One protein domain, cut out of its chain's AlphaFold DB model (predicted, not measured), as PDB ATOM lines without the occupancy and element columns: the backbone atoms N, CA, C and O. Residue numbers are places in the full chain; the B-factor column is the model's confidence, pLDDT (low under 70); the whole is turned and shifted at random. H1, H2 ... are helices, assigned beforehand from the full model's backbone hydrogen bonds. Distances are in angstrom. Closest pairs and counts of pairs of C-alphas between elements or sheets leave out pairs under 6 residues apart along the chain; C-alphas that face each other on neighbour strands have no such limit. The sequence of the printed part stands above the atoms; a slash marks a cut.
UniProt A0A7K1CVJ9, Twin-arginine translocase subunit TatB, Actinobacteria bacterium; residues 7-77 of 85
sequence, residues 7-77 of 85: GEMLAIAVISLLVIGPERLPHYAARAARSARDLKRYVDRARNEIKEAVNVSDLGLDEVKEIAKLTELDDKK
ATOM      1  N   GLY A   7     168.066 190.257 254.417       94.31
ATOM      2  CA  GLY A   7     167.549 188.893 254.555       94.31
ATOM      3  C   GLY A   7     167.563 188.093 253.249       94.31
ATOM      4  O   GLY A   7     167.941 186.922 253.257       94.31
ATOM      5  N   GLU A   8     167.221 188.719 252.121       91.94
ATOM      6  CA  GLU A   8     167.241 188.054 250.813       91.94
ATOM      7  C   GLU A   8     168.674 187.738 250.370       91.94
ATOM      8  O   GLU A   8     168.946 186.633 249.903       91.94
ATOM      9  N   MET A   9     169.621 188.654 250.610       94.12
ATOM     10  CA  MET A   9     171.048 188.406 250.360       94.12
ATOM     11  C   MET A   9     171.577 187.215 251.164       94.12
ATOM     12  O   MET A   9     172.306 186.378 250.626       94.12
ATOM     13  N   LEU A  10     171.193 187.111 252.441       95.12
ATOM     14  CA  LEU A  10     171.577 185.984 253.289       95.12
ATOM     15  C   LEU A  10     170.974 184.668 252.772       95.12
ATOM     16  O   LEU A  10     171.677 183.662 252.691       95.12
ATOM     17  N   ALA A  11     169.697 184.676 252.379       94.94
ATOM     18  CA  ALA A  11     169.028 183.501 251.828       94.94
ATOM     19  C   ALA A  11     169.708 183.010 250.539       94.94
ATOM     20  O   ALA A  11     170.003 181.821 250.410       94.94
ATOM     21  N   ILE A  12     170.040 183.923 249.620       93.62
ATOM     22  CA  ILE A  12     170.778 183.603 248.390       93.62
ATOM     23  C   ILE A  12     172.162 183.034 248.718       93.62
ATOM     24  O   ILE A  12     172.582 182.059 248.089       93.62
ATOM     25  N   ALA A  13     172.864 183.597 249.706       93.00
ATOM     26  CA  ALA A  13     174.161 183.086 250.135       93.00
ATOM     27  C   ALA A  13     174.052 181.642 250.647       93.00
ATOM     28  O   ALA A  13     174.804 180.778 250.200       93.00
ATOM     29  N   VAL A  14     173.077 181.350 251.511       95.31
ATOM     30  CA  VAL A  14     172.847 179.995 252.033       95.31
ATOM     31  C   VAL A  14     172.501 179.014 250.909       95.31
ATOM     32  O   VAL A  14     173.095 177.938 250.836       95.31
ATOM     33  N   ILE A  15     171.602 179.388 249.994       95.12
ATOM     34  CA  ILE A  15     171.233 178.546 248.844       95.12
ATOM     35  C   ILE A  15     172.453 178.279 247.957       95.12
ATOM     36  O   ILE A  15     172.702 177.139 247.569       95.12
ATOM     37  N   SER A  16     173.249 179.308 247.669       92.88
ATOM     38  CA  SER A  16     174.451 179.179 246.840       92.88
ATOM     39  C   SER A  16     175.480 178.240 247.472       92.88
ATOM     40  O   SER A  16     176.076 177.417 246.775       92.88
ATOM     41  N   LEU A  17     175.654 178.323 248.795       93.38
ATOM     42  CA  LEU A  17     176.511 177.410 249.552       93.38
ATOM     43  C   LEU A  17     175.972 175.978 249.537       93.38
ATOM     44  O   LEU A  17     176.773 175.057 249.452       93.38
ATOM     45  N   LEU A  18     174.656 175.766 249.567       94.25
ATOM     46  CA  LEU A  18     174.072 174.423 249.503       94.25
ATOM     47  C   LEU A  18     174.231 173.782 248.116       94.25
ATOM     48  O   LEU A  18     174.582 172.611 248.015       94.25
ATOM     49  N   VAL A  19     173.980 174.544 247.048       93.38
ATOM     50  CA  VAL A  19     174.007 174.041 245.664       93.38
ATOM     51  C   VAL A  19     175.433 173.742 245.203       93.38
ATOM     52  O   VAL A  19     175.692 172.699 244.608       93.38
ATOM     53  N   ILE A  20     176.360 174.669 245.451       90.06
ATOM     54  CA  ILE A  20     177.742 174.567 244.963       90.06
ATOM     55  C   ILE A  20     178.652 173.926 246.018       90.06
ATOM     56  O   ILE A  20     179.605 173.234 245.666       90.06
ATOM     57  N   GLY A  21     178.363 174.131 247.302       90.69
ATOM     58  CA  GLY A  21     179.216 173.748 248.426       90.69
ATOM     59  C   GLY A  21     180.121 174.902 248.890       90.69
ATOM     60  O   GLY A  21     180.732 175.572 248.043       90.69
ATOM     61  N   PRO A  22     180.279 175.122 250.213       88.31
ATOM     62  CA  PRO A  22     181.131 176.178 250.766       88.31
ATOM     63  C   PRO A  22     182.603 176.040 250.368       88.31
ATOM     64  O   PRO A  22     183.270 177.047 250.152       88.31
ATOM     65  N   GLU A  23     183.114 174.822 250.189       89.94
ATOM     66  CA  GLU A  23     184.507 174.599 249.784       89.94
ATOM     67  C   GLU A  23     184.737 174.832 248.282       89.94
ATOM     68  O   GLU A  23     185.856 175.128 247.855       89.94
ATOM     69  N   ARG A  24     183.693 174.705 247.451       90.00
ATOM     70  CA  ARG A  24     183.834 174.770 245.986       90.00
ATOM     71  C   ARG A  24     183.610 176.173 245.433       90.00
ATOM     72  O   ARG A  24     184.298 176.564 244.491       90.00
ATOM     73  N   LEU A  25     182.715 176.949 246.042       89.62
ATOM     74  CA  LEU A  25     182.484 178.362 245.720       89.62
ATOM     75  C   LEU A  25     183.780 179.196 245.639       89.62
ATOM     76  O   LEU A  25     184.026 179.796 244.588       89.62
ATOM     77  N   PRO A  26     184.663 179.202 246.661       88.50
ATOM     78  CA  PRO A  26     185.911 179.959 246.611       88.50
ATOM     79  C   PRO A  26     186.876 179.417 245.554       88.50
ATOM     80  O   PRO A  26     187.600 180.189 244.927       88.50
ATOM     81  N   HIS A  27     186.868 178.107 245.290       91.12
ATOM     82  CA  HIS A  27     187.704 177.510 244.251       91.12
ATOM     83  C   HIS A  27     187.300 177.977 242.843       91.12
ATOM     84  O   HIS A  27     188.158 178.368 242.043       91.12
ATOM     85  N   TYR A  28     185.996 177.969 242.545       91.62
ATOM     86  CA  TYR A  28     185.463 178.443 241.266       91.62
ATOM     87  C   TYR A  28     185.623 179.956 241.113       91.62
ATOM     88  O   TYR A  28     186.092 180.406 240.065       91.62
ATOM     89  N   ALA A  29     185.348 180.728 242.167       92.56
ATOM     90  CA  ALA A  29     185.584 182.168 242.182       92.56
ATOM     91  C   ALA A  29     187.060 182.499 241.917       92.56
ATOM     92  O   ALA A  29     187.362 183.346 241.082       92.56
ATOM     93  N   ALA A  30     187.997 181.782 242.546       94.00
ATOM     94  CA  ALA A  30     189.426 181.988 242.327       94.00
ATOM     95  C   ALA A  30     189.866 181.650 240.892       94.00
ATOM     96  O   ALA A  30     190.736 182.327 240.341       94.00
ATOM     97  N   ARG A  31     189.286 180.616 240.263       94.44
ATOM     98  CA  ARG A  31     189.541 180.310 238.842       94.44
ATOM     99  C   ARG A  31     189.010 181.411 237.932       94.44
ATOM    100  O   ARG A  31     189.776 181.918 237.118       94.44
ATOM    101  N   ALA A  32     187.757 181.815 238.118       95.44
ATOM    102  CA  ALA A  32     187.146 182.889 237.342       95.44
ATOM    103  C   ALA A  32     187.908 184.212 237.506       95.44
ATOM    104  O   ALA A  32     188.188 184.888 236.520       95.44
ATOM    105  N   ALA A  33     188.330 184.546 238.728       94.62
ATOM    106  CA  ALA A  33     189.100 185.751 239.017       94.62
ATOM    107  C   ALA A  33     190.459 185.764 238.306       94.62
ATOM    108  O   ALA A  33     190.871 186.801 237.785       94.62
ATOM    109  N   ARG A  34     191.155 184.620 238.241       95.81
ATOM    110  CA  ARG A  34     192.405 184.503 237.473       95.81
ATOM    111  C   ARG A  34     192.160 184.735 235.983       95.81
ATOM    112  O   ARG A  34     192.811 185.599 235.407       95.81
ATOM    113  N   SER A  35     191.162 184.072 235.399       95.31
ATOM    114  CA  SER A  35     190.806 184.253 233.985       95.31
ATOM    115  C   SER A  35     190.369 185.684 233.661       95.31
ATOM    116  O   SER A  35     190.786 186.241 232.649       95.31
ATOM    117  N   ALA A  36     189.593 186.322 234.539       96.25
ATOM    118  CA  ALA A  36     189.202 187.721 234.394       96.25
ATOM    119  C   ALA A  36     190.413 188.663 234.469       96.25
ATOM    120  O   ALA A  36     190.490 189.643 233.730       96.25
ATOM    121  N   ARG A  37     191.391 188.362 235.333       95.31
ATOM    122  CA  ARG A  37     192.630 189.141 235.437       95.31
ATOM    123  C   ARG A  37     193.490 189.010 234.186       95.31
ATOM    124  O   ARG A  37     194.073 190.001 233.754       95.31
ATOM    125  N   ASP A  38     193.552 187.821 233.604       95.38
ATOM    126  CA  ASP A  38     194.262 187.601 232.349       95.38
ATOM    127  C   ASP A  38     193.556 188.315 231.192       95.38
ATOM    128  O   ASP A  38     194.212 189.043 230.450       95.38
ATOM    129  N   LEU A  39     192.221 188.244 231.115       95.75
ATOM    130  CA  LEU A  39     191.424 189.029 230.166       95.75
ATOM    131  C   LEU A  39     191.693 190.529 230.302       95.75
ATOM    132  O   LEU A  39     191.983 191.190 229.307       95.75
ATOM    133  N   LYS A  40     191.685 191.055 231.532       95.12
ATOM    134  CA  LYS A  40     192.029 192.455 231.796       95.12
ATOM    135  C   LYS A  40     193.422 192.795 231.256       95.12
ATOM    136  O   LYS A  40     193.572 193.799 230.576       95.12
ATOM    137  N   ARG A  41     194.426 191.942 231.488       95.06
ATOM    138  CA  ARG A  41     195.789 192.142 230.960       95.06
ATOM    139  C   ARG A  41     195.838 192.136 229.434       95.06
ATOM    140  O   ARG A  41     196.641 192.864 228.860       95.06
ATOM    141  N   TYR A  42     195.031 191.311 228.766       94.31
ATOM    142  CA  TYR A  42     194.926 191.335 227.304       94.31
ATOM    143  C   TYR A  42     194.296 192.640 226.808       94.31
ATOM    144  O   TYR A  42     194.850 193.261 225.908       94.31
ATOM    145  N   VAL A  43     193.212 193.096 227.442       94.94
ATOM    146  CA  VAL A  43     192.573 194.384 227.123       94.94
ATOM    147  C   VAL A  43     193.526 195.554 227.375       94.94
ATOM    148  O   VAL A  43     193.617 196.447 226.540       94.94
ATOM    149  N   ASP A  44     194.261 195.545 228.487       92.62
ATOM    150  CA  ASP A  44     195.227 196.592 228.831       92.62
ATOM    151  C   ASP A  44     196.379 196.644 227.810       92.62
ATOM    152  O   ASP A  44     196.778 197.728 227.391       92.62
ATOM    153  N   ARG A  45     196.879 195.487 227.349       92.00
ATOM    154  CA  ARG A  45     197.887 195.416 226.275       92.00
ATOM    155  C   ARG A  45     197.358 195.955 224.951       92.00
ATOM    156  O   ARG A  45     197.992 196.835 224.383       92.00
ATOM    157  N   ALA A  46     196.176 195.515 224.525       89.81
ATOM    158  CA  ALA A  46     195.546 196.016 223.305       89.81
ATOM    159  C   ALA A  46     195.291 197.532 223.377       89.81
ATOM    160  O   ALA A  46     195.550 198.251 222.420       89.81
ATOM    161  N   ARG A  47     194.850 198.050 224.535       86.31
ATOM    162  CA  ARG A  47     194.728 199.497 224.764       86.31
ATOM    163  C   ARG A  47     196.070 200.210 224.641       86.31
ATOM    164  O   ARG A  47     196.099 201.287 224.064       86.31
ATOM    165  N   ASN A  48     197.153 199.651 225.179       87.06
ATOM    166  CA  ASN A  48     198.480 200.264 225.098       87.06
ATOM    167  C   ASN A  48     199.028 200.271 223.665       87.06
ATOM    168  O   ASN A  48     199.517 201.305 223.231       87.06
ATOM    169  N   GLU A  49     198.870 199.177 222.918       83.81
ATOM    170  CA  GLU A  49     199.254 199.099 221.500       83.81
ATOM    171  C   GLU A  49     198.461 200.102 220.648       83.81
ATOM    172  O   GLU A  49     199.035 200.815 219.829       83.81
ATOM    173  N   ILE A  50     197.151 200.234 220.895       81.19
ATOM    174  CA  ILE A  50     196.326 201.256 220.240       81.19
ATOM    175  C   ILE A  50     196.774 202.659 220.655       81.19
ATOM    176  O   ILE A  50     196.878 203.510 219.793       81.19
ATOM    177  N   LYS A  51     197.067 202.921 221.934       75.69
ATOM    178  CA  LYS A  51     197.551 204.235 222.401       75.69
ATOM    179  C   LYS A  51     198.895 204.642 221.791       75.69
ATOM    180  O   LYS A  51     199.178 205.831 221.675       75.69
ATOM    181  N   GLU A  52     199.750 203.670 221.503       74.44
ATOM    182  CA  GLU A  52     201.068 203.899 220.916       74.44
ATOM    183  C   GLU A  52     200.967 204.130 219.400       74.44
ATOM    184  O   GLU A  52     201.685 204.964 218.856       74.44
ATOM    185  N   ALA A  53     200.021 203.461 218.730       68.31
ATOM    186  CA  ALA A  53     199.741 203.641 217.303       68.31
ATOM    187  C   ALA A  53     198.798 204.825 216.989       68.31
ATOM    188  O   ALA A  53     198.881 205.423 215.919       68.31
ATOM    189  N   VAL A  54     197.895 205.156 217.909       61.91
ATOM    190  CA  VAL A  54     196.871 206.202 217.819       61.91
ATOM    191  C   VAL A  54     197.041 207.106 219.029       61.91
ATOM    192  O   VAL A  54     196.846 206.680 220.168       61.91
ATOM    193  N   ASN A  55     197.398 208.368 218.785       60.81
ATOM    194  CA  ASN A  55     197.541 209.370 219.832       60.81
ATOM    195  C   ASN A  55     196.250 209.403 220.670       60.81
ATOM    196  O   ASN A  55     195.171 209.704 220.167       60.81
ATOM    197  N   VAL A  56     196.376 209.038 221.944       54.28
ATOM    198  CA  VAL A  56     195.306 208.712 222.910       54.28
ATOM    199  C   VAL A  56     194.178 209.750 222.998       54.28
ATOM    200  O   VAL A  56     193.086 209.431 223.465       54.28
ATOM    201  N   SER A  57     194.443 210.969 222.536       57.22
ATOM    202  CA  SER A  57     193.501 212.077 222.388       57.22
ATOM    203  C   SER A  57     192.320 211.803 221.441       57.22
ATOM    204  O   SER A  57     191.342 212.532 221.507       57.22
ATOM    205  N   ASP A  58     192.364 210.768 220.595       59.91
ATOM    206  CA  ASP A  58     191.309 210.512 219.592       59.91
ATOM    207  C   ASP A  58     190.267 209.450 220.022       59.91
ATOM    208  O   ASP A  58     189.278 209.205 219.338       59.91
ATOM    209  N   LEU A  59     190.448 208.795 221.181       62.41
ATOM    210  CA  LEU A  59     189.594 207.676 221.632       62.41
ATOM    211  C   LEU A  59     188.349 208.094 222.443       62.41
ATOM    212  O   LEU A  59     187.835 207.302 223.235       62.41
ATOM    213  N   GLY A  60     187.864 209.330 222.293       61.62
ATOM    214  CA  GLY A  60     186.593 209.790 222.887       61.62
ATOM    215  C   GLY A  60     186.558 209.849 224.423       61.62
ATOM    216  O   GLY A  60     185.527 210.161 225.017       61.62
ATOM    217  N   LEU A  61     187.680 209.579 225.104       63.12
ATOM    218  CA  LEU A  61     187.797 209.733 226.560       63.12
ATOM    219  C   LEU A  61     187.706 211.206 226.984       63.12
ATOM    220  O   LEU A  61     187.250 211.491 228.091       63.12
ATOM    221  N   ASP A  62     188.103 212.122 226.099       64.88
ATOM    222  CA  ASP A  62     187.948 213.563 226.295       64.88
ATOM    223  C   ASP A  62     186.475 213.984 226.186       64.88
ATOM    224  O   ASP A  62     186.009 214.772 227.006       64.88
ATOM    225  N   GLU A  63     185.709 213.361 225.287       65.19
ATOM    226  CA  GLU A  63     184.277 213.616 225.098       65.19
ATOM    227  C   GLU A  63     183.461 213.153 226.318       65.19
ATOM    228  O   GLU A  63     182.681 213.918 226.880       65.19
ATOM    229  N   VAL A  64     183.716 211.948 226.849       68.06
ATOM    230  CA  VAL A  64     183.065 211.463 228.089       68.06
ATOM    231  C   VAL A  64     183.423 212.335 229.298       68.06
ATOM    232  O   VAL A  64     182.583 212.583 230.168       68.06
ATOM    233  N   LYS A  65     184.664 212.827 229.355       74.44
ATOM    234  CA  LYS A  65     185.117 213.733 230.414       74.44
ATOM    235  C   LYS A  65     184.473 215.115 230.295       74.44
ATOM    236  O   LYS A  65     184.195 215.724 231.324       74.44
ATOM    237  N   GLU A  66     184.211 215.596 229.084       70.75
ATOM    238  CA  GLU A  66     183.489 216.843 228.823       70.75
ATOM    239  C   GLU A  66     182.002 216.726 229.187       70.75
ATOM    240  O   GLU A  66     181.487 217.585 229.901       70.75
ATOM    241  N   ILE A  67     181.343 215.618 228.832       72.12
ATOM    242  CA  ILE A  67     179.939 215.340 229.192       72.12
ATOM    243  C   ILE A  67     179.763 215.260 230.718       72.12
ATOM    244  O   ILE A  67     178.813 215.817 231.276       72.12
ATOM    245  N   ALA A  68     180.706 214.625 231.423       73.88
ATOM    246  CA  ALA A  68     180.710 214.592 232.885       73.88
ATOM    247  C   ALA A  68     180.891 215.997 233.492       73.88
ATOM    248  O   ALA A  68     180.199 216.359 234.441       73.88
ATOM    249  N   LYS A  69     181.759 216.824 232.894       75.25
ATOM    250  CA  LYS A  69     182.029 218.192 233.357       75.25
ATOM    251  C   LYS A  69     180.844 219.130 233.135       75.25
ATOM    252  O   LYS A  69     180.553 219.949 233.998       75.25
ATOM    253  N   LEU A  70     180.156 219.008 232.000       70.62
ATOM    254  CA  LEU A  70     178.938 219.768 231.704       70.62
ATOM    255  C   LEU A  70     177.808 219.406 232.677       70.62
ATOM    256  O   LEU A  70     177.098 220.294 233.141       70.62
ATOM    257  N   THR A  71     177.717 218.133 233.068       70.62
ATOM    258  CA  THR A  71     176.754 217.660 234.075       70.62
ATOM    259  C   THR A  71     177.064 218.221 235.476       70.62
ATOM    260  O   THR A  71     176.151 218.606 236.202       70.62
ATOM    261  N   GLU A  72     178.344 218.350 235.852       66.69
ATOM    262  CA  GLU A  72     178.757 218.985 237.120       66.69
ATOM    263  C   GLU A  72     178.534 220.510 237.153       66.69
ATOM    264  O   GLU A  72     178.322 221.081 238.228       66.69
ATOM    265  N   LEU A  73     178.585 221.196 236.005       64.75
ATOM    266  CA  LEU A  73     178.334 222.641 235.949       64.75
ATOM    267  C   LEU A  73     176.847 222.999 236.067       64.75
ATOM    268  O   LEU A  73     176.539 224.091 236.556       64.75
ATOM    269  N   ASP A  74     175.942 222.093 235.694       62.44
ATOM    270  CA  ASP A  74     174.496 222.308 235.816       62.44
ATOM    271  C   ASP A  74     173.994 222.128 237.266       62.44
ATOM    272  O   ASP A  74     173.174 222.919 237.739       62.44
ATOM    273  N   ASP A  75     174.578 221.205 238.048       63.69
ATOM    274  CA  ASP A  75     174.223 221.006 239.471       63.69
ATOM    275  C   ASP A  75     174.548 222.231 240.348       63.69
ATOM    276  O   ASP A  75     173.824 222.579 241.288       63.69
ATOM    277  N   LYS A  76     175.622 222.962 240.025       58.31
ATOM    278  CA  LYS A  76     176.064 224.110 240.834       58.31
ATOM    279  C   LYS A  76     175.278 225.398 240.567       58.31
ATOM    280  O   LYS A  76     175.444 226.375 241.304       58.31
ATOM    281  N   LYS A  77     174.440 225.428 239.525       58.16
ATOM    282  CA  LYS A  77     173.638 226.604 239.152       58.16
ATOM    283  C   LYS A  77     172.182 226.503 239.615       58.16
ATOM    284  O   LYS A  77     171.562 227.544 239.808       58.16
TER     285      LYS A  77
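What this domain is: This is residues 7 to 77 of the 85 residues of the protein "Twin-arginine translocase subunit TatB" of Actinobacteria bacterium (UniProt A0A7K1CVJ9). The model is an open, flat bracket: H2 is one long helical bar, and a shorter helix turns off from each of its ends, H1 at the beginning and H3 at the end, both toward the same side, with the space between them empty. The corners lie at residues 21 to 23 and 54 to 60. The printed part has 71 residues with three named helices, H1, H2 and H3 in that order, and no named strand; the class is all helix. The whole is extended, with a radius of gyration of the C-alphas of 21.1 A, and spans 49 by 41 by 11 A.

How they stand to each other: Begin with H1, residues 7 to 20, and go through a tight link of three residues into H2, residues 24 to 53. These two are close but not clearly touching: look at the C-alphas of Leu 17 and Leu 25, their closest, 7.2 A apart. Their lines are about perpendicular, at 81 degrees. Seven residues further on, past a short link, comes H3, residues 61 to 77, apart from both H1 and H2. In H1 and H2 every O i to N i+4 pair is within hydrogen-bond range; in H3, 10 of 13 are.

Where its parts are: Find C-alpha 7 at (167.549, 188.893, 254.555); from there H1 runs 20.0 A to Ile 20. H2 begins with C-alpha 24 at (183.834, 174.770, 245.986) and runs 43.7 A to Ala 53. H3 runs 25.4 A from Leu 61 to C-alpha 77 at (173.638, 226.604, 239.152).

The domain as a whole: The two C-alphas farthest apart are those of Glu 23 and Lys 77, at 54.2 A. The printed part has no cut and no long link. Residues 7 to 12, 29 to 46 and 60 to 77 stand free. The mean pLDDT of the printed part is 82.4; look for values under 70 at residues 53 to 64 and 72 to 77.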